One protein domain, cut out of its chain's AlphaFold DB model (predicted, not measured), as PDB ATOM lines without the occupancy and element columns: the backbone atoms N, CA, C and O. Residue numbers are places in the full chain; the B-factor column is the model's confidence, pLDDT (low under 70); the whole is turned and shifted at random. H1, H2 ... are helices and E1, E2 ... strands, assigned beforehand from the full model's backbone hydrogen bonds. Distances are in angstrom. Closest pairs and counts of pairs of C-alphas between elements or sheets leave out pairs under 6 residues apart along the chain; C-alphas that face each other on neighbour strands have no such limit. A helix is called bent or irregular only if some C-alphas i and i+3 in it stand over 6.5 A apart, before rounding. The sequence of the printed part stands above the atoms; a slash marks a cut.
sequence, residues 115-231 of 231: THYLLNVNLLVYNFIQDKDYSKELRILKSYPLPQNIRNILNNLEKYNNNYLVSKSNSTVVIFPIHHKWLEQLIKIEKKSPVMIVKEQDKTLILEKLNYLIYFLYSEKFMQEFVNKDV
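This is residues 115 to 231 of the 231 residues of the protein "Uncharacterized protein RP473" of Rickettsia prowazekii (strain Madrid E) (UniProt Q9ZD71). A body of four packed helices, H1, H2, H3 and H5, is drawn out at one end into a thin two-stranded arm of E1 and E2, with the short helix H4 at its tip; H6 turns off at the other end. The arm and H6 make much of the length. The printed part has 117 residues, with six named helices and two named strands in the order H1, H2, H3, E1, H4, E2, H5, H6; the class is mostly helix, and the sheet, E1 - E2, is antiparallel. The whole is loose, with a radius of gyration of the C-alphas of 19.2 A, and a rod in outline, spanning 72 by 22 by 20 A.

H1, residues 115 to 129, touches H2, residues 135 to 142, at a steep tilt of 50 degrees, opposite ways; their closest C-alphas, of Asn 120 and Glu 137, are 5.0 A apart. H2 forms a helical hairpin with H3, residues 148 to 164, at a shallow tilt of 10 degrees, with the C-alphas of Leu 138 and Leu 154 closest at 7.2 A. E1, residues 173 to 176, and E2, residues 189 to 191, are antiparallel neighbours at 142 degrees; N 175 and O 189, at 2.9 A, and N 191 and O 173, at 2.8 A, are within hydrogen-bond range. H4, residues 181 to 184, lies between them in the chain and touches no helix. H5, residues 194 to 217, has a kink of 39 degrees near residue 209. It touches H3, opposite ways, at a shallow tilt of 33 degrees, only just short of steep; the C-alphas of Ile 150 and Leu 213 are closest at 6.3 A. With residues 210 to 217 alone H5 touches H1, at a shallow tilt of 26 degrees, opposite ways; the C-alphas of Leu 118 and Leu 217 are closest at 7.5 A. H6, residues 220 to 230, is close to H5 but not clearly touching, with the C-alphas of Phe 216 and Phe 222 closest at 6.9 A. In H1, H2 and H3 every O i to N i+4 pair is within hydrogen-bond range, in H5 17 of 20 and in H6 5 of 7; H4 is too short for such a pair.

H1 begins at C-alpha 115 (114.969, 153.551, 176.820) and is 21.3 A long; H2 is 10.5 A and H3 24.1 A. E1 spans 9.1 A from C-alpha 173 (129.321, 147.557, 135.345), H4 5.2 A and E2 6.8 A. H5 is 33.9 A long and irregular, but only just: C-alphas 208 and 211 are 6.9 A apart. H6, 17.1 A long, ends at C-alpha 230 (98.805, 155.580, 181.881) and is irregular, with C-alphas 227 and 230 7.7 A apart.

The two C-alphas farthest apart, of His 180 and Val 231, are 71.7 A from each other. The printed part has no cut, and no link is long. The mean pLDDT of the printed part is 87.5; residues 167 to 171, 177 and 229 to 231 are under 70.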
ATOM      1  N   THR A 115     113.542 153.826 177.059       86.89
ATOM      2  CA  THR A 115     114.969 153.551 176.820       86.89
ATOM      3  C   THR A 115     115.210 152.488 175.743       86.89
ATOM      4  O   THR A 115     116.115 152.634 174.925       86.89
ATOM      5  N   HIS A 116     114.390 151.435 175.697       88.53
ATOM      6  CA  HIS A 116     114.444 150.417 174.648       88.53
ATOM      7  C   HIS A 116     113.922 150.979 173.315       88.53
ATOM      8  O   HIS A 116     114.485 150.688 172.259       88.53
ATOM      9  N   TYR A 117     112.916 151.854 173.344       91.82
ATOM     10  CA  TYR A 117     112.476 152.571 172.148       91.82
ATOM     11  C   TYR A 117     113.619 153.409 171.547       91.82
ATOM     12  O   TYR A 117     113.974 153.208 170.385       91.82
ATOM     13  N   LEU A 118     114.285 154.250 172.347       92.84
ATOM     14  CA  LEU A 118     115.428 155.062 171.905       92.84
ATOM     15  C   LEU A 118     116.623 154.229 171.426       92.84
ATOM     16  O   LEU A 118     117.295 154.604 170.464       92.84
ATOM     17  N   LEU A 119     116.878 153.073 172.044       93.20
ATOM     18  CA  LEU A 119     117.904 152.152 171.558       93.20
ATOM     19  C   LEU A 119     117.620 151.706 170.114       93.20
ATOM     20  O   LEU A 119     118.532 151.702 169.288       93.20
ATOM     21  N   ASN A 120     116.362 151.389 169.792       94.39
ATOM     22  CA  ASN A 120     115.967 151.036 168.426       94.39
ATOM     23  C   ASN A 120     116.083 152.222 167.463       94.39
ATOM     24  O   ASN A 120     116.482 152.025 166.319       94.39
ATOM     25  N   VAL A 121     115.829 153.454 167.920       94.73
ATOM     26  CA  VAL A 121     116.081 154.663 167.114       94.73
ATOM     27  C   VAL A 121     117.561 154.752 166.733       94.73
ATOM     28  O   VAL A 121     117.892 154.930 165.562       94.73
ATOM     29  N   ASN A 122     118.462 154.566 167.699       93.80
ATOM     30  CA  ASN A 122     119.905 154.626 167.453       93.80
ATOM     31  C   ASN A 122     120.391 153.519 166.521       93.80
ATOM     32  O   ASN A 122     121.202 153.773 165.630       93.80
ATOM     33  N   LEU A 123     119.896 152.294 166.718       95.46
ATOM     34  CA  LEU A 123     120.221 151.164 165.853       95.46
ATOM     35  C   LEU A 123     119.710 151.387 164.428       95.46
ATOM     36  O   LEU A 123     120.458 151.134 163.487       95.46
ATOM     37  N   LEU A 124     118.505 151.941 164.263       97.18
ATOM     38  CA  LEU A 124     117.972 152.311 162.955       97.18
ATOM     39  C   LEU A 124     118.878 153.321 162.254       97.18
ATOM     40  O   LEU A 124     119.273 153.096 161.113       97.18
ATOM     41  N   VAL A 125     119.239 154.411 162.938       95.31
ATOM     42  CA  VAL A 125     120.107 155.464 162.386       95.31
ATOM     43  C   VAL A 125     121.462 154.883 161.989       95.31
ATOM     44  O   VAL A 125     121.954 155.126 160.887       95.31
ATOM     45  N   TYR A 126     122.053 154.072 162.865       94.42
ATOM     46  CA  TYR A 126     123.325 153.414 162.605       94.42
ATOM     47  C   TYR A 126     123.256 152.477 161.397       94.42
ATOM     48  O   TYR A 126     124.094 152.570 160.500       94.42
ATOM     49  N   ASN A 127     122.259 151.593 161.353       95.25
ATOM     50  CA  ASN A 127     122.086 150.638 160.264       95.25
ATOM     51  C   ASN A 127     121.815 151.359 158.937       95.25
ATOM     52  O   ASN A 127     122.442 151.015 157.938       95.25
ATOM     53  N   PHE A 128     120.995 152.414 158.936       96.07
ATOM     54  CA  PHE A 128     120.746 153.248 157.758       96.07
ATOM     55  C   PHE A 128     122.025 153.896 157.214       96.07
ATOM     56  O   PHE A 128     122.323 153.784 156.025       96.07
ATOM     57  N   ILE A 129     122.833 154.526 158.075       93.73
ATOM     58  CA  ILE A 129     124.099 155.145 157.652       93.73
ATOM     59  C   ILE A 129     125.031 154.096 157.022       93.73
ATOM     60  O   ILE A 129     125.696 154.386 156.024       93.73
ATOM     61  N   GLN A 130     125.044 152.880 157.577       91.59
ATOM     62  CA  GLN A 130     125.896 151.761 157.163       91.59
ATOM     63  C   GLN A 130     125.324 150.908 156.016       91.59
ATOM     64  O   GLN A 130     125.921 149.879 155.701       91.59
ATOM     65  N   ASP A 131     124.191 151.290 155.415       91.44
ATOM     66  CA  ASP A 131     123.485 150.492 154.399       91.44
ATOM     67  C   ASP A 131     123.213 149.042 154.852       91.44
ATOM     68  O   ASP A 131     123.394 148.077 154.103       91.44
ATOM     69  N   LYS A 132     122.800 148.872 156.109       92.43
ATOM     70  CA  LYS A 132     122.377 147.591 156.685       92.43
ATOM     71  C   LYS A 132     120.874 147.579 156.884       92.43
ATOM     72  O   LYS A 132     120.297 148.610 157.198       92.43
ATOM     73  N   ASP A 133     120.270 146.405 156.749       94.63
ATOM     74  CA  ASP A 133     118.843 146.218 157.005       94.63
ATOM     75  C   ASP A 133     118.468 146.654 158.434       94.63
ATOM     76  O   ASP A 133     119.119 146.254 159.402       94.63
ATOM     77  N   TYR A 134     117.419 147.472 158.544       96.42
ATOM     78  CA  TYR A 134     116.851 147.984 159.799       96.42
ATOM     79  C   TYR A 134     115.338 147.741 159.917       96.42
ATOM     80  O   TYR A 134     114.612 148.481 160.590       96.42
ATOM     81  N   SER A 135     114.826 146.699 159.249       96.78
ATOM     82  CA  SER A 135     113.396 146.346 159.268       96.78
ATOM     83  C   SER A 135     112.847 146.145 160.685       96.78
ATOM     84  O   SER A 135     111.703 146.502 160.974       96.78
ATOM     85  N   LYS A 136     113.654 145.563 161.583       96.25
ATOM     86  CA  LYS A 136     113.236 145.227 162.953       96.25
ATOM     87  C   LYS A 136     113.044 146.481 163.797       96.25
ATOM     88  O   LYS A 136     112.009 146.640 164.439       96.25
ATOM     89  N   GLU A 137     114.016 147.379 163.747       96.81
ATOM     90  CA  GLU A 137     114.000 148.652 164.453       96.81
ATOM     91  C   GLU A 137     112.849 149.528 163.945       96.81
ATOM     92  O   GLU A 137     112.107 150.109 164.735       96.81
ATOM     93  N   LEU A 138     112.634 149.558 162.626       97.06
ATOM     94  CA  LEU A 138     111.555 150.333 162.021       97.06
ATOM     95  C   LEU A 138     110.165 149.864 162.477       97.06
ATOM     96  O   LEU A 138     109.299 150.699 162.740       97.06
ATOM     97  N   ARG A 139     109.957 148.546 162.612       96.21
ATOM     98  CA  ARG A 139     108.704 147.978 163.137       96.21
ATOM     99  C   ARG A 139     108.416 148.471 164.556       96.21
ATOM    100  O   ARG A 139     107.274 148.818 164.846       96.21
ATOM    101  N   ILE A 140     109.442 148.539 165.405       93.91
ATOM    102  CA  ILE A 140     109.328 149.042 166.783       93.91
ATOM    103  C   ILE A 140     109.023 150.541 166.789       93.91
ATOM    104  O   ILE A 140     108.153 150.993 167.525       93.91
ATOM    105  N   LEU A 141     109.684 151.336 165.945       94.95
ATOM    106  CA  LEU A 141     109.406 152.774 165.893       94.95
ATOM    107  C   LEU A 141     107.969 153.059 165.440       94.95
ATOM    108  O   LEU A 141     107.305 153.929 166.005       94.95
ATOM    109  N   LYS A 142     107.487 152.309 164.443       94.96
ATOM    110  CA  LYS A 142     106.144 152.454 163.867       94.96
ATOM    111  C   LYS A 142     105.011 151.906 164.738       94.96
ATOM    112  O   LYS A 142     103.859 152.234 164.450       94.96
ATOM    113  N   SER A 143     105.297 151.106 165.771       91.90
ATOM    114  CA  SER A 143     104.258 150.596 166.679       91.90
ATOM    115  C   SER A 143     103.651 151.693 167.560       91.90
ATOM    116  O   SER A 143     102.588 151.502 168.140       91.90
ATOM    117  N   TYR A 144     104.287 152.865 167.630       89.12
ATOM    118  CA  TYR A 144     103.802 154.006 168.397       89.12
ATOM    119  C   TYR A 144     103.018 154.997 167.524       89.12
ATOM    120  O   TYR A 144     103.346 155.202 166.350       89.12
ATOM    121  N   PRO A 145     101.974 155.653 168.069       90.08
ATOM    122  CA  PRO A 145     101.280 156.713 167.360       90.08
ATOM    123  C   PRO A 145     102.199 157.927 167.242       90.08
ATOM    124  O   PRO A 145     102.473 158.616 168.218       90.08
ATOM    125  N   LEU A 146     102.684 158.157 166.026       93.00
ATOM    126  CA  LEU A 146     103.571 159.265 165.703       93.00
ATOM    127  C   LEU A 146     102.848 160.318 164.853       93.00
ATOM    128  O   LEU A 146     101.997 159.942 164.033       93.00
ATOM    129  N   PRO A 147     103.219 161.605 164.989       94.13
ATOM    130  CA  PRO A 147     102.777 162.672 164.098       94.13
ATOM    131  C   PRO A 147     103.052 162.369 162.618       94.13
ATOM    132  O   PRO A 147     103.999 161.654 162.270       94.13
ATOM    133  N   GLN A 148     102.231 162.926 161.723       95.13
ATOM    134  CA  GLN A 148     102.261 162.583 160.296       95.13
ATOM    135  C   GLN A 148     103.612 162.879 159.628       95.13
ATOM    136  O   GLN A 148     104.106 162.082 158.833       95.13
ATOM    137  N   ASN A 149     104.237 164.004 159.967       94.34
ATOM    138  CA  ASN A 149     105.575 164.374 159.505       94.34
ATOM    139  C   ASN A 149     106.639 163.332 159.899       94.34
ATOM    140  O   ASN A 149     107.451 162.948 159.059       94.34
ATOM    141  N   ILE A 150     106.593 162.811 161.127       96.62
ATOM    142  CA  ILE A 150     107.506 161.765 161.605       96.62
ATOM    143  C   ILE A 150     107.241 160.442 160.881       96.62
ATOM    144  O   ILE A 150     108.175 159.808 160.384       96.62
ATOM    145  N   ARG A 151     105.966 160.058 160.726       96.65
ATOM    146  CA  ARG A 151     105.581 158.871 159.943       96.65
ATOM    147  C   ARG A 151     106.074 158.948 158.500       96.65
ATOM    148  O   ARG A 151     106.539 157.942 157.972       96.65
ATOM    149  N   ASN A 152     106.027 160.124 157.875       96.42
ATOM    150  CA  ASN A 152     106.527 160.315 156.514       96.42
ATOM    151  C   ASN A 152     108.037 160.028 156.411       96.42
ATOM    152  O   ASN A 152     108.461 159.373 155.461       96.42
ATOM    153  N   ILE A 153     108.840 160.447 157.398       97.05
ATOM    154  CA  ILE A 153     110.282 160.143 157.432       97.05
ATOM    155  C   ILE A 153     110.506 158.634 157.598       97.05
ATOM    156  O   ILE A 153     111.285 158.045 156.849       97.05
ATOM    157  N   LEU A 154     109.772 157.987 158.510       97.94
ATOM    158  CA  LEU A 154     109.842 156.532 158.700       97.94
ATOM    159  C   LEU A 154     109.412 155.749 157.449       97.94
ATOM    160  O   LEU A 154     109.980 154.702 157.154       97.94
ATOM    161  N   ASN A 155     108.443 156.252 156.684       97.39
ATOM    162  CA  ASN A 155     108.026 155.641 155.420       97.39
ATOM    163  C   ASN A 155     109.091 155.794 154.324       97.39
ATOM    164  O   ASN A 155     109.276 154.879 153.527       97.39
ATOM    165  N   ASN A 156     109.819 156.912 154.286       97.08
ATOM    166  CA  ASN A 156     110.947 157.069 153.362       97.08
ATOM    167  C   ASN A 156     112.095 156.116 153.716       97.08
ATOM    168  O   ASN A 156     112.638 155.458 152.831       97.08
ATOM    169  N   LEU A 157     112.404 155.975 155.009       97.91
ATOM    170  CA  LEU A 157     113.346 154.971 155.511       97.91
ATOM    171  C   LEU A 157     112.911 153.547 155.141       97.91
ATOM    172  O   LEU A 157     113.744 152.753 154.714       97.91
ATOM    173  N   GLU A 158     111.623 153.220 155.257       96.91
ATOM    174  CA  GLU A 158     111.092 151.913 154.847       96.91
ATOM    175  C   GLU A 158     111.304 151.639 153.359       96.91
ATOM    176  O   GLU A 158     111.821 150.586 152.986       96.91
ATOM    177  N   LYS A 159     110.925 152.601 152.509       95.00
ATOM    178  CA  LYS A 159     111.088 152.500 151.057       95.00
ATOM    179  C   LYS A 159     112.551 152.291 150.694       95.00
ATOM    180  O   LYS A 159     112.853 151.401 149.908       95.00
ATOM    181  N   TYR A 160     113.452 153.055 151.311       95.13
ATOM    182  CA  TYR A 160     114.889 152.894 151.115       95.13
ATOM    183  C   TYR A 160     115.366 151.483 151.479       95.13
ATOM    184  O   TYR A 160     116.058 150.833 150.694       95.13
ATOM    185  N   ASN A 161     114.952 150.982 152.645       94.94
ATOM    186  CA  ASN A 161     115.341 149.658 153.118       94.94
ATOM    187  C   ASN A 161     114.887 148.556 152.151       94.94
ATOM    188  O   ASN A 161     115.685 147.722 151.720       94.94
ATOM    189  N   ASN A 162     113.611 148.601 151.765       92.75
ATOM    190  CA  ASN A 162     112.989 147.597 150.907       92.75
ATOM    191  C   ASN A 162     113.536 147.633 149.477       92.75
ATOM    192  O   ASN A 162     113.722 146.579 148.871       92.75
ATOM    193  N   ASN A 163     113.817 148.825 148.947       90.92
ATOM    194  CA  ASN A 163     114.285 148.980 147.573       90.92
ATOM    195  C   ASN A 163     115.770 148.629 147.405       90.92
ATOM    196  O   ASN A 163     116.149 148.165 146.330       90.92
ATOM    197  N   TYR A 164     116.606 148.863 148.428       89.61
ATOM    198  CA  TYR A 164     118.066 148.856 148.256       89.61
ATOM    199  C   TYR A 164     118.858 147.957 149.206       89.61
ATOM    200  O   TYR A 164     120.012 147.650 148.896       89.61
ATOM    201  N   LEU A 165     118.313 147.597 150.374       87.74
ATOM    202  CA  LEU A 165     119.069 146.896 151.423       87.74
ATOM    203  C   LEU A 165     118.621 145.441 151.590       87.74
ATOM    204  O   LEU A 165     119.457 144.557 151.784       87.74
ATOM    205  N   VAL A 166     117.317 145.184 151.465       78.22
ATOM    206  CA  VAL A 166     116.749 143.826 151.520       78.22
ATOM    207  C   VAL A 166     117.108 143.031 150.255       78.22
ATOM    208  O   VAL A 166     117.453 141.850 150.325       78.22
ATOM    209  N   SER A 167     117.107 143.682 149.091       69.17
ATOM    210  CA  SER A 167     117.506 143.119 147.800       69.17
ATOM    211  C   SER A 167     119.002 143.367 147.532       69.17
ATOM    212  O   SER A 167     119.421 144.440 147.112       69.17
ATOM    213  N   LYS A 168     119.859 142.356 147.737       62.56
ATOM    214  CA  LYS A 168     121.330 142.468 147.557       62.56
ATOM    215  C   LYS A 168     121.828 142.616 146.103       62.56
ATOM    216  O   LYS A 168     123.006 142.386 145.835       62.56
ATOM    217  N   SER A 169     120.992 142.986 145.138       57.32
ATOM    218  CA  SER A 169     121.374 143.002 143.720       57.32
ATOM    219  C   SER A 169     121.779 144.397 143.239       57.32
ATOM    220  O   SER A 169     121.041 145.039 142.499       57.32
ATOM    221  N   ASN A 170     122.976 144.854 143.607       62.64
ATOM    222  CA  ASN A 170     123.577 146.018 142.956       62.64
ATOM    223  C   ASN A 170     124.784 145.563 142.139       62.64
ATOM    224  O   ASN A 170     125.868 145.352 142.677       62.64
ATOM    225  N   SER A 171     124.592 145.396 140.831       62.60
ATOM    226  CA  SER A 171     125.695 145.166 139.900       62.60
ATOM    227  C   SER A 171     126.289 146.506 139.477       62.60
ATOM    228  O   SER A 171     125.602 147.334 138.871       62.60
ATOM    229  N   THR A 172     127.566 146.725 139.765       70.97
ATOM    230  CA  THR A 172     128.354 147.725 139.047       70.97
ATOM    231  C   THR A 172     128.793 147.142 137.707       70.97
ATOM    232  O   THR A 172     129.058 145.944 137.591       70.97
ATOM    233  N   VAL A 173     128.827 147.975 136.664       75.48
ATOM    234  CA  VAL A 173     129.321 147.557 135.345       75.48
ATOM    235  C   VAL A 173     130.754 148.044 135.215       75.48
ATOM    236  O   VAL A 173     131.014 149.243 135.308       75.48
ATOM    237  N   VAL A 174     131.695 147.127 135.003       75.90
ATOM    238  CA  VAL A 174     133.086 147.491 134.708       75.90
ATOM    239  C   VAL A 174     133.128 148.136 133.325       75.90
ATOM    240  O   VAL A 174     132.753 147.510 132.337       75.90
ATOM    241  N   ILE A 175     133.562 149.395 133.259       82.44
ATOM    242  CA  ILE A 175     133.731 150.136 131.998       82.44
ATOM    243  C   ILE A 175     135.190 150.203 131.557       82.44
ATOM    244  O   ILE A 175     135.464 150.478 130.392       82.44
ATOM    245  N   PHE A 176     136.134 149.938 132.462       77.26
ATOM    246  CA  PHE A 176     137.532 149.754 132.108       77.26
ATOM    247  C   PHE A 176     138.272 148.916 133.160       77.26
ATOM    248  O   PHE A 176     138.098 149.170 134.354       77.26
ATOM    249  N   PRO A 177     139.147 147.994 132.736       67.88
ATOM    250  CA  PRO A 177     139.320 147.508 131.364       67.88
ATOM    251  C   PRO A 177     138.160 146.586 130.949       67.88
ATOM    252  O   PRO A 177     137.676 145.797 131.747       67.88
ATOM    253  N   ILE A 178     137.723 146.654 129.687       74.44
ATOM    254  CA  ILE A 178     136.648 145.774 129.172       74.44
ATOM    255  C   ILE A 178     137.219 144.435 128.673       74.44
ATOM    256  O   ILE A 178     136.601 143.385 128.823       74.44
ATOM    257  N   HIS A 179     138.420 144.459 128.085       81.20
ATOM    258  CA  HIS A 179     139.007 143.300 127.392       81.20
ATOM    259  C   HIS A 179     140.295 142.767 128.033       81.20
ATOM    260  O   HIS A 179     140.758 141.681 127.690       81.20
ATOM    261  N   HIS A 180     140.894 143.508 128.965       83.06
ATOM    262  CA  HIS A 180     142.213 143.201 129.515       83.06
ATOM    263  C   HIS A 180     142.122 142.906 131.011       83.06
ATOM    264  O   HIS A 180     142.424 143.764 131.829       83.06
ATOM    265  N   LYS A 181     141.752 141.675 131.379       80.38
ATOM    266  CA  LYS A 181     141.615 141.270 132.793       80.38
ATOM    267  C   LYS A 181     142.870 141.520 133.639       80.38
ATOM    268  O   LYS A 181     142.758 141.816 134.819       80.38
ATOM    269  N   TRP A 182     144.066 141.446 133.049       85.31
ATOM    270  CA  TRP A 182     145.313 141.751 133.764       85.31
ATOM    271  C   TRP A 182     145.391 143.220 134.216       85.31
ATOM    272  O   TRP A 182     145.967 143.500 135.263       85.31
ATOM    273  N   LEU A 183     144.767 144.149 133.476       82.45
ATOM    274  CA  LEU A 183     144.669 145.556 133.867       82.45
ATOM    275  C   LEU A 183     143.682 145.765 135.024       82.45
ATOM    276  O   LEU A 183     143.858 146.735 135.749       82.45
ATOM    277  N   GLU A 184     142.703 144.874 135.253       76.89
ATOM    278  CA  GLU A 184     141.753 145.013 136.377       76.89
ATOM    279  C   GLU A 184     142.473 144.980 137.729       76.89
ATOM    280  O   GLU A 184     142.009 145.598 138.685       76.89
ATOM    281  N   GLN A 185     143.622 144.296 137.804       77.57
ATOM    282  CA  GLN A 185     144.468 144.271 139.000       77.57
ATOM    283  C   GLN A 185     145.145 145.621 139.280       77.57
ATOM    284  O   GLN A 185     145.539 145.876 140.413       77.57
ATOM    285  N   LEU A 186     145.304 146.470 138.259       85.55
ATOM    286  CA  LEU A 186     145.996 147.757 138.353       85.55
ATOM    287  C   LEU A 186     145.013 148.923 138.437       85.55
ATOM    288  O   LEU A 186     145.179 149.829 139.250       85.55
ATOM    289  N   ILE A 187     144.008 148.919 137.561       81.46
ATOM    290  CA  ILE A 187     143.016 149.979 137.424       81.46
ATOM    291  C   ILE A 187     141.682 149.325 137.082       81.46
ATOM    292  O   ILE A 187     141.550 148.664 136.055       81.46
ATOM    293  N   LYS A 188     140.670 149.574 137.910       82.61
ATOM    294  CA  LYS A 188     139.287 149.178 137.651       82.61
ATOM    295  C   LYS A 188     138.402 150.412 137.736       82.61
ATOM    296  O   LYS A 188     138.340 151.068 138.772       82.61
ATOM    297  N   ILE A 189     137.732 150.735 136.637       82.44
ATOM    298  CA  ILE A 189     136.754 151.816 136.562       82.44
ATOM    299  C   ILE A 189     135.384 151.173 136.409       82.44
ATOM    300  O   ILE A 189     135.112 150.451 135.447       82.44
ATOM    301  N   GLU A 190     134.518 151.450 137.371       82.40
ATOM    302  CA  GLU A 190     133.154 150.948 137.406       82.40
ATOM    303  C   GLU A 190     132.175 152.093 137.150       82.40
ATOM    304  O   GLU A 190     132.267 153.159 137.764       82.40
ATOM    305  N   LYS A 191     131.208 151.872 136.257       80.59
ATOM    306  CA  LYS A 191     130.047 152.748 136.123       80.59
ATOM    307  C   LYS A 191     129.027 152.330 137.173       80.59
ATOM    308  O   LYS A 191     128.573 151.180 137.203       80.59
ATOM    309  N   LYS A 192     128.657 153.281 138.033       76.82
ATOM    310  CA  LYS A 192     127.510 153.123 138.928       76.82
ATOM    311  C   LYS A 192     126.271 152.848 138.076       76.82
ATOM    312  O   LYS A 192     125.995 153.581 137.129       76.82
ATOM    313  N   SER A 193     125.535 151.792 138.417       80.92
ATOM    314  CA  SER A 193     124.213 151.551 137.836       80.92
ATOM    315  C   SER A 193     123.309 152.773 138.076       80.92
ATOM    316  O   SER A 193     123.438 153.398 139.134       80.92
ATOM    317  N   PRO A 194     122.374 153.106 137.166       79.09
ATOM    318  CA  PRO A 194     121.354 154.127 137.417       79.09
ATOM    319  C   PRO A 194     120.636 153.934 138.760       79.09
ATOM    320  O   PRO A 194     120.400 154.903 139.472       79.09
ATOM    321  N   VAL A 195     120.403 152.680 139.167       81.97
ATOM    322  CA  VAL A 195     119.805 152.334 140.469       81.97
ATOM    323  C   VAL A 195     120.649 152.847 141.640       81.97
ATOM    324  O   VAL A 195     120.105 153.330 142.626       81.97
ATOM    325  N   MET A 196     121.981 152.814 141.521       83.19
ATOM    326  CA  MET A 196     122.879 153.343 142.554       83.19
ATOM    327  C   MET A 196     122.846 154.869 142.612       83.19
ATOM    328  O   MET A 196     123.020 155.427 143.687       83.19
ATOM    329  N   ILE A 197     122.617 155.558 141.489       84.58
ATOM    330  CA  ILE A 197     122.462 157.022 141.489       84.58
ATOM    331  C   ILE A 197     121.188 157.404 142.250       84.58
ATOM    332  O   ILE A 197     121.252 158.246 143.143       84.58
ATOM    333  N   VAL A 198     120.070 156.731 141.960       87.64
ATOM    334  CA  VAL A 198     118.794 156.952 142.662       87.64
ATOM    335  C   VAL A 198     118.919 156.598 144.149       87.64
ATOM    336  O   VAL A 198     118.507 157.385 144.995       87.64
ATOM    337  N   LYS A 199     119.591 155.487 144.493       90.37
ATOM    338  CA  LYS A 199     119.884 155.116 145.888       90.37
ATOM    339  C   LYS A 199     120.600 156.241 146.648       90.37
ATOM    340  O   LYS A 199     120.226 156.547 147.776       90.37
ATOM    341  N   GLU A 200     121.637 156.850 146.073       90.03
ATOM    342  CA  GLU A 200     122.376 157.937 146.743       90.03
ATOM    343  C   GLU A 200     121.533 159.215 146.888       90.03
ATOM    344  O   GLU A 200     121.616 159.900 147.910       90.03
ATOM    345  N   GLN A 201     120.690 159.523 145.896       91.66
ATOM    346  CA  GLN A 201     119.749 160.646 145.967       91.66
ATOM    347  C   GLN A 201     118.723 160.437 147.088       91.66
ATOM    348  O   GLN A 201     118.581 161.299 147.956       91.66
ATOM    349  N   ASP A 202     118.090 159.261 147.138       93.08
ATOM    350  CA  ASP A 202     117.138 158.900 148.193       93.08
ATOM    351  C   ASP A 202     117.793 158.941 149.579       93.08
ATOM    352  O   ASP A 202     117.212 159.462 150.536       93.08
ATOM    353  N   LYS A 203     119.032 158.440 149.695       94.56
ATOM    354  CA  LYS A 203     119.798 158.488 150.948       94.56
ATOM    355  C   LYS A 203     120.024 159.927 151.407       94.56
ATOM    356  O   LYS A 203     119.839 160.222 152.586       94.56
ATOM    357  N   THR A 204     120.394 160.815 150.487       93.31
ATOM    358  CA  THR A 204     120.645 162.233 150.781       93.31
ATOM    359  C   THR A 204     119.377 162.925 151.289       93.31
ATOM    360  O   THR A 204     119.409 163.550 152.346       93.31
ATOM    361  N   LEU A 205     118.238 162.714 150.620       92.98
ATOM    362  CA  LEU A 205     116.944 163.274 151.036       92.98
ATOM    363  C   LEU A 205     116.494 162.790 152.425       92.98
ATOM    364  O   LEU A 205     115.840 163.523 153.169       92.98
ATOM    365  N   ILE A 206     116.815 161.543 152.785       95.30
ATOM    366  CA  ILE A 206     116.532 161.012 154.123       95.30
ATOM    367  C   ILE A 206     117.480 161.625 155.158       95.30
ATOM    368  O   ILE A 206     117.016 162.001 156.233       95.30
ATOM    369  N   LEU A 207     118.774 161.758 154.845       93.95
ATOM    370  CA  LEU A 207     119.769 162.356 155.744       93.95
ATOM    371  C   LEU A 207     119.395 163.788 156.148       93.95
ATOM    372  O   LEU A 207     119.489 164.113 157.330       93.95
ATOM    373  N   GLU A 208     118.893 164.597 155.213       92.18
ATOM    374  CA  GLU A 208     118.408 165.962 155.485       92.18
ATOM    375  C   GLU A 208     117.309 165.997 156.561       92.18
ATOM    376  O   GLU A 208     117.234 166.927 157.362       92.18
ATOM    377  N   LYS A 209     116.471 164.957 156.628       93.77
ATOM    378  CA  LYS A 209     115.345 164.860 157.574       93.77
ATOM    379  C   LYS A 209     115.663 164.026 158.811       93.77
ATOM    380  O   LYS A 209     114.863 163.977 159.747       93.77
ATOM    381  N   LEU A 210     116.816 163.363 158.836       93.15
ATOM    382  CA  LEU A 210     117.172 162.429 159.896       93.15
ATOM    383  C   LEU A 210     117.418 163.148 161.222       93.15
ATOM    384  O   LEU A 210     116.979 162.670 162.264       93.15
ATOM    385  N   ASN A 211     118.046 164.325 161.183       90.13
ATOM    386  CA  ASN A 211     118.243 165.144 162.379       90.13
ATOM    387  C   ASN A 211     116.905 165.543 163.006       90.13
ATOM    388  O   ASN A 211     116.729 165.394 164.211       90.13
ATOM    389  N   TYR A 212     115.935 165.963 162.189       93.52
ATOM    390  CA  TYR A 212     114.593 166.295 162.664       93.52
ATOM    391  C   TYR A 212     113.900 165.101 163.336       93.52
ATOM    392  O   TYR A 212     113.324 165.243 164.415       93.52
ATOM    393  N   LEU A 213     114.009 163.904 162.742       95.78
ATOM    394  CA  LEU A 213     113.510 162.667 163.349       95.78
ATOM    395  C   LEU A 213     114.146 162.422 164.724       95.78
ATOM    396  O   LEU A 213     113.433 162.160 165.689       95.78
ATOM    397  N   ILE A 214     115.474 162.515 164.816       93.63
ATOM    398  CA  ILE A 214     116.210 162.283 166.063       93.63
ATOM    399  C   ILE A 214     115.788 163.308 167.121       93.63
ATOM    400  O   ILE A 214     115.397 162.910 168.214       93.63
ATOM    401  N   TYR A 215     115.789 164.603 166.801       93.10
ATOM    402  CA  TYR A 215     115.398 165.648 167.749       93.10
ATOM    403  C   TYR A 215     113.978 165.460 168.278       93.10
ATOM    404  O   TYR A 215     113.755 165.600 169.479       93.10
ATOM    405  N   PHE A 216     113.027 165.089 167.416       95.63
ATOM    406  CA  PHE A 216     111.667 164.796 167.854       95.63
ATOM    407  C   PHE A 216     111.630 163.624 168.845       95.63
ATOM    408  O   PHE A 216     111.065 163.756 169.931       95.63
ATOM    409  N   LEU A 217     112.254 162.493 168.500       94.05
ATOM    410  CA  LEU A 217     112.174 161.270 169.307       94.05
ATOM    411  C   LEU A 217     112.919 161.391 170.642       94.05
ATOM    412  O   LEU A 217     112.543 160.719 171.598       94.05
ATOM    413  N   TYR A 218     113.932 162.256 170.713       93.59
ATOM    414  CA  TYR A 218     114.672 162.594 171.934       93.59
ATOM    415  C   TYR A 218     114.098 163.794 172.698       93.59
ATOM    416  O   TYR A 218     114.632 164.156 173.746       93.59
ATOM    417  N   SER A 219     113.044 164.436 172.191       93.04
ATOM    418  CA  SER A 219     112.456 165.592 172.863       93.04
ATOM    419  C   SER A 219     111.818 165.190 174.193       93.04
ATOM    420  O   SER A 219     111.161 164.153 174.302       93.04
ATOM    421  N   GLU A 220     111.959 166.051 175.200       89.06
ATOM    422  CA  GLU A 220     111.323 165.851 176.506       89.06
ATOM    423  C   GLU A 220     109.802 165.719 176.369       89.06
ATOM    424  O   GLU A 220     109.192 164.859 177.000       89.06
ATOM    425  N   LYS A 221     109.197 166.509 175.474       90.52
ATOM    426  CA  LYS A 221     107.767 166.436 175.173       90.52
ATOM    427  C   LYS A 221     107.355 165.034 174.717       90.52
ATOM    428  O   LYS A 221     106.410 164.474 175.265       90.52
ATOM    429  N   PHE A 222     108.069 164.451 173.753       91.19
ATOM    430  CA  PHE A 222     107.759 163.099 173.293       91.19
ATOM    431  C   PHE A 222     108.017 162.055 174.384       91.19
ATOM    432  O   PHE A 222     107.222 161.136 174.537       91.19
ATOM    433  N   MET A 223     109.080 162.205 175.184       88.53
ATOM    434  CA  MET A 223     109.329 161.333 176.336       88.53
ATOM    435  C   MET A 223     108.159 161.357 177.329       88.53
ATOM    436  O   MET A 223     107.711 160.297 177.760       88.53
ATOM    437  N   GLN A 224     107.645 162.540 177.673       88.56
ATOM    438  CA  GLN A 224     106.496 162.685 178.568       88.56
ATOM    439  C   GLN A 224     105.239 162.050 177.962       88.56
ATOM    440  O   GLN A 224     104.577 161.271 178.637       88.56
ATOM    441  N   GLU A 225     104.946 162.296 176.682       87.96
ATOM    442  CA  GLU A 225     103.825 161.658 175.969       87.96
ATOM    443  C   GLU A 225     103.975 160.131 175.859       87.96
ATOM    444  O   GLU A 225     102.981 159.411 175.785       87.96
ATOM    445  N   PHE A 226     105.208 159.625 175.831       86.55
ATOM    446  CA  PHE A 226     105.503 158.197 175.767       86.55
ATOM    447  C   PHE A 226     105.334 157.522 177.132       86.55
ATOM    448  O   PHE A 226     104.773 156.431 177.206       86.55
ATOM    449  N   VAL A 227     105.836 158.152 178.199       82.01
ATOM    450  CA  VAL A 227     105.829 157.610 179.569       82.01
ATOM    451  C   VAL A 227     104.465 157.788 180.240       82.01
ATOM    452  O   VAL A 227     104.019 156.882 180.936       82.01
ATOM    453  N   ASN A 228     103.775 158.907 180.008       74.46
ATOM    454  CA  ASN A 228     102.526 159.250 180.694       74.46
ATOM    455  C   ASN A 228     101.271 158.651 180.041       74.46
ATOM    456  O   ASN A 228     100.175 159.127 180.303       74.46
ATOM    457  N   LYS A 229     101.381 157.614 179.201       61.56
ATOM    458  CA  LYS A 229     100.195 156.993 178.579       61.56
ATOM    459  C   LYS A 229      99.256 156.267 179.547       61.56
ATOM    460  O   LYS A 229      98.181 155.864 179.113       61.56
ATOM    461  N   ASP A 230      99.634 156.155 180.818       44.93
ATOM    462  CA  ASP A 230      98.805 155.580 181.881       44.93
ATOM    463  C   ASP A 230      98.185 156.637 182.829       44.93
ATOM    464  O   ASP A 230      97.716 156.273 183.910       44.93
ATOM    465  N   VAL A 231      98.156 157.931 182.461       37.43
ATOM    466  CA  VAL A 231      97.441 158.998 183.208       37.43
ATOM    467  C   VAL A 231      96.494 159.761 182.291       37.43
ATOM    468  O   VAL A 231      95.332 159.969 182.707       37.43
TER     469      VAL A 231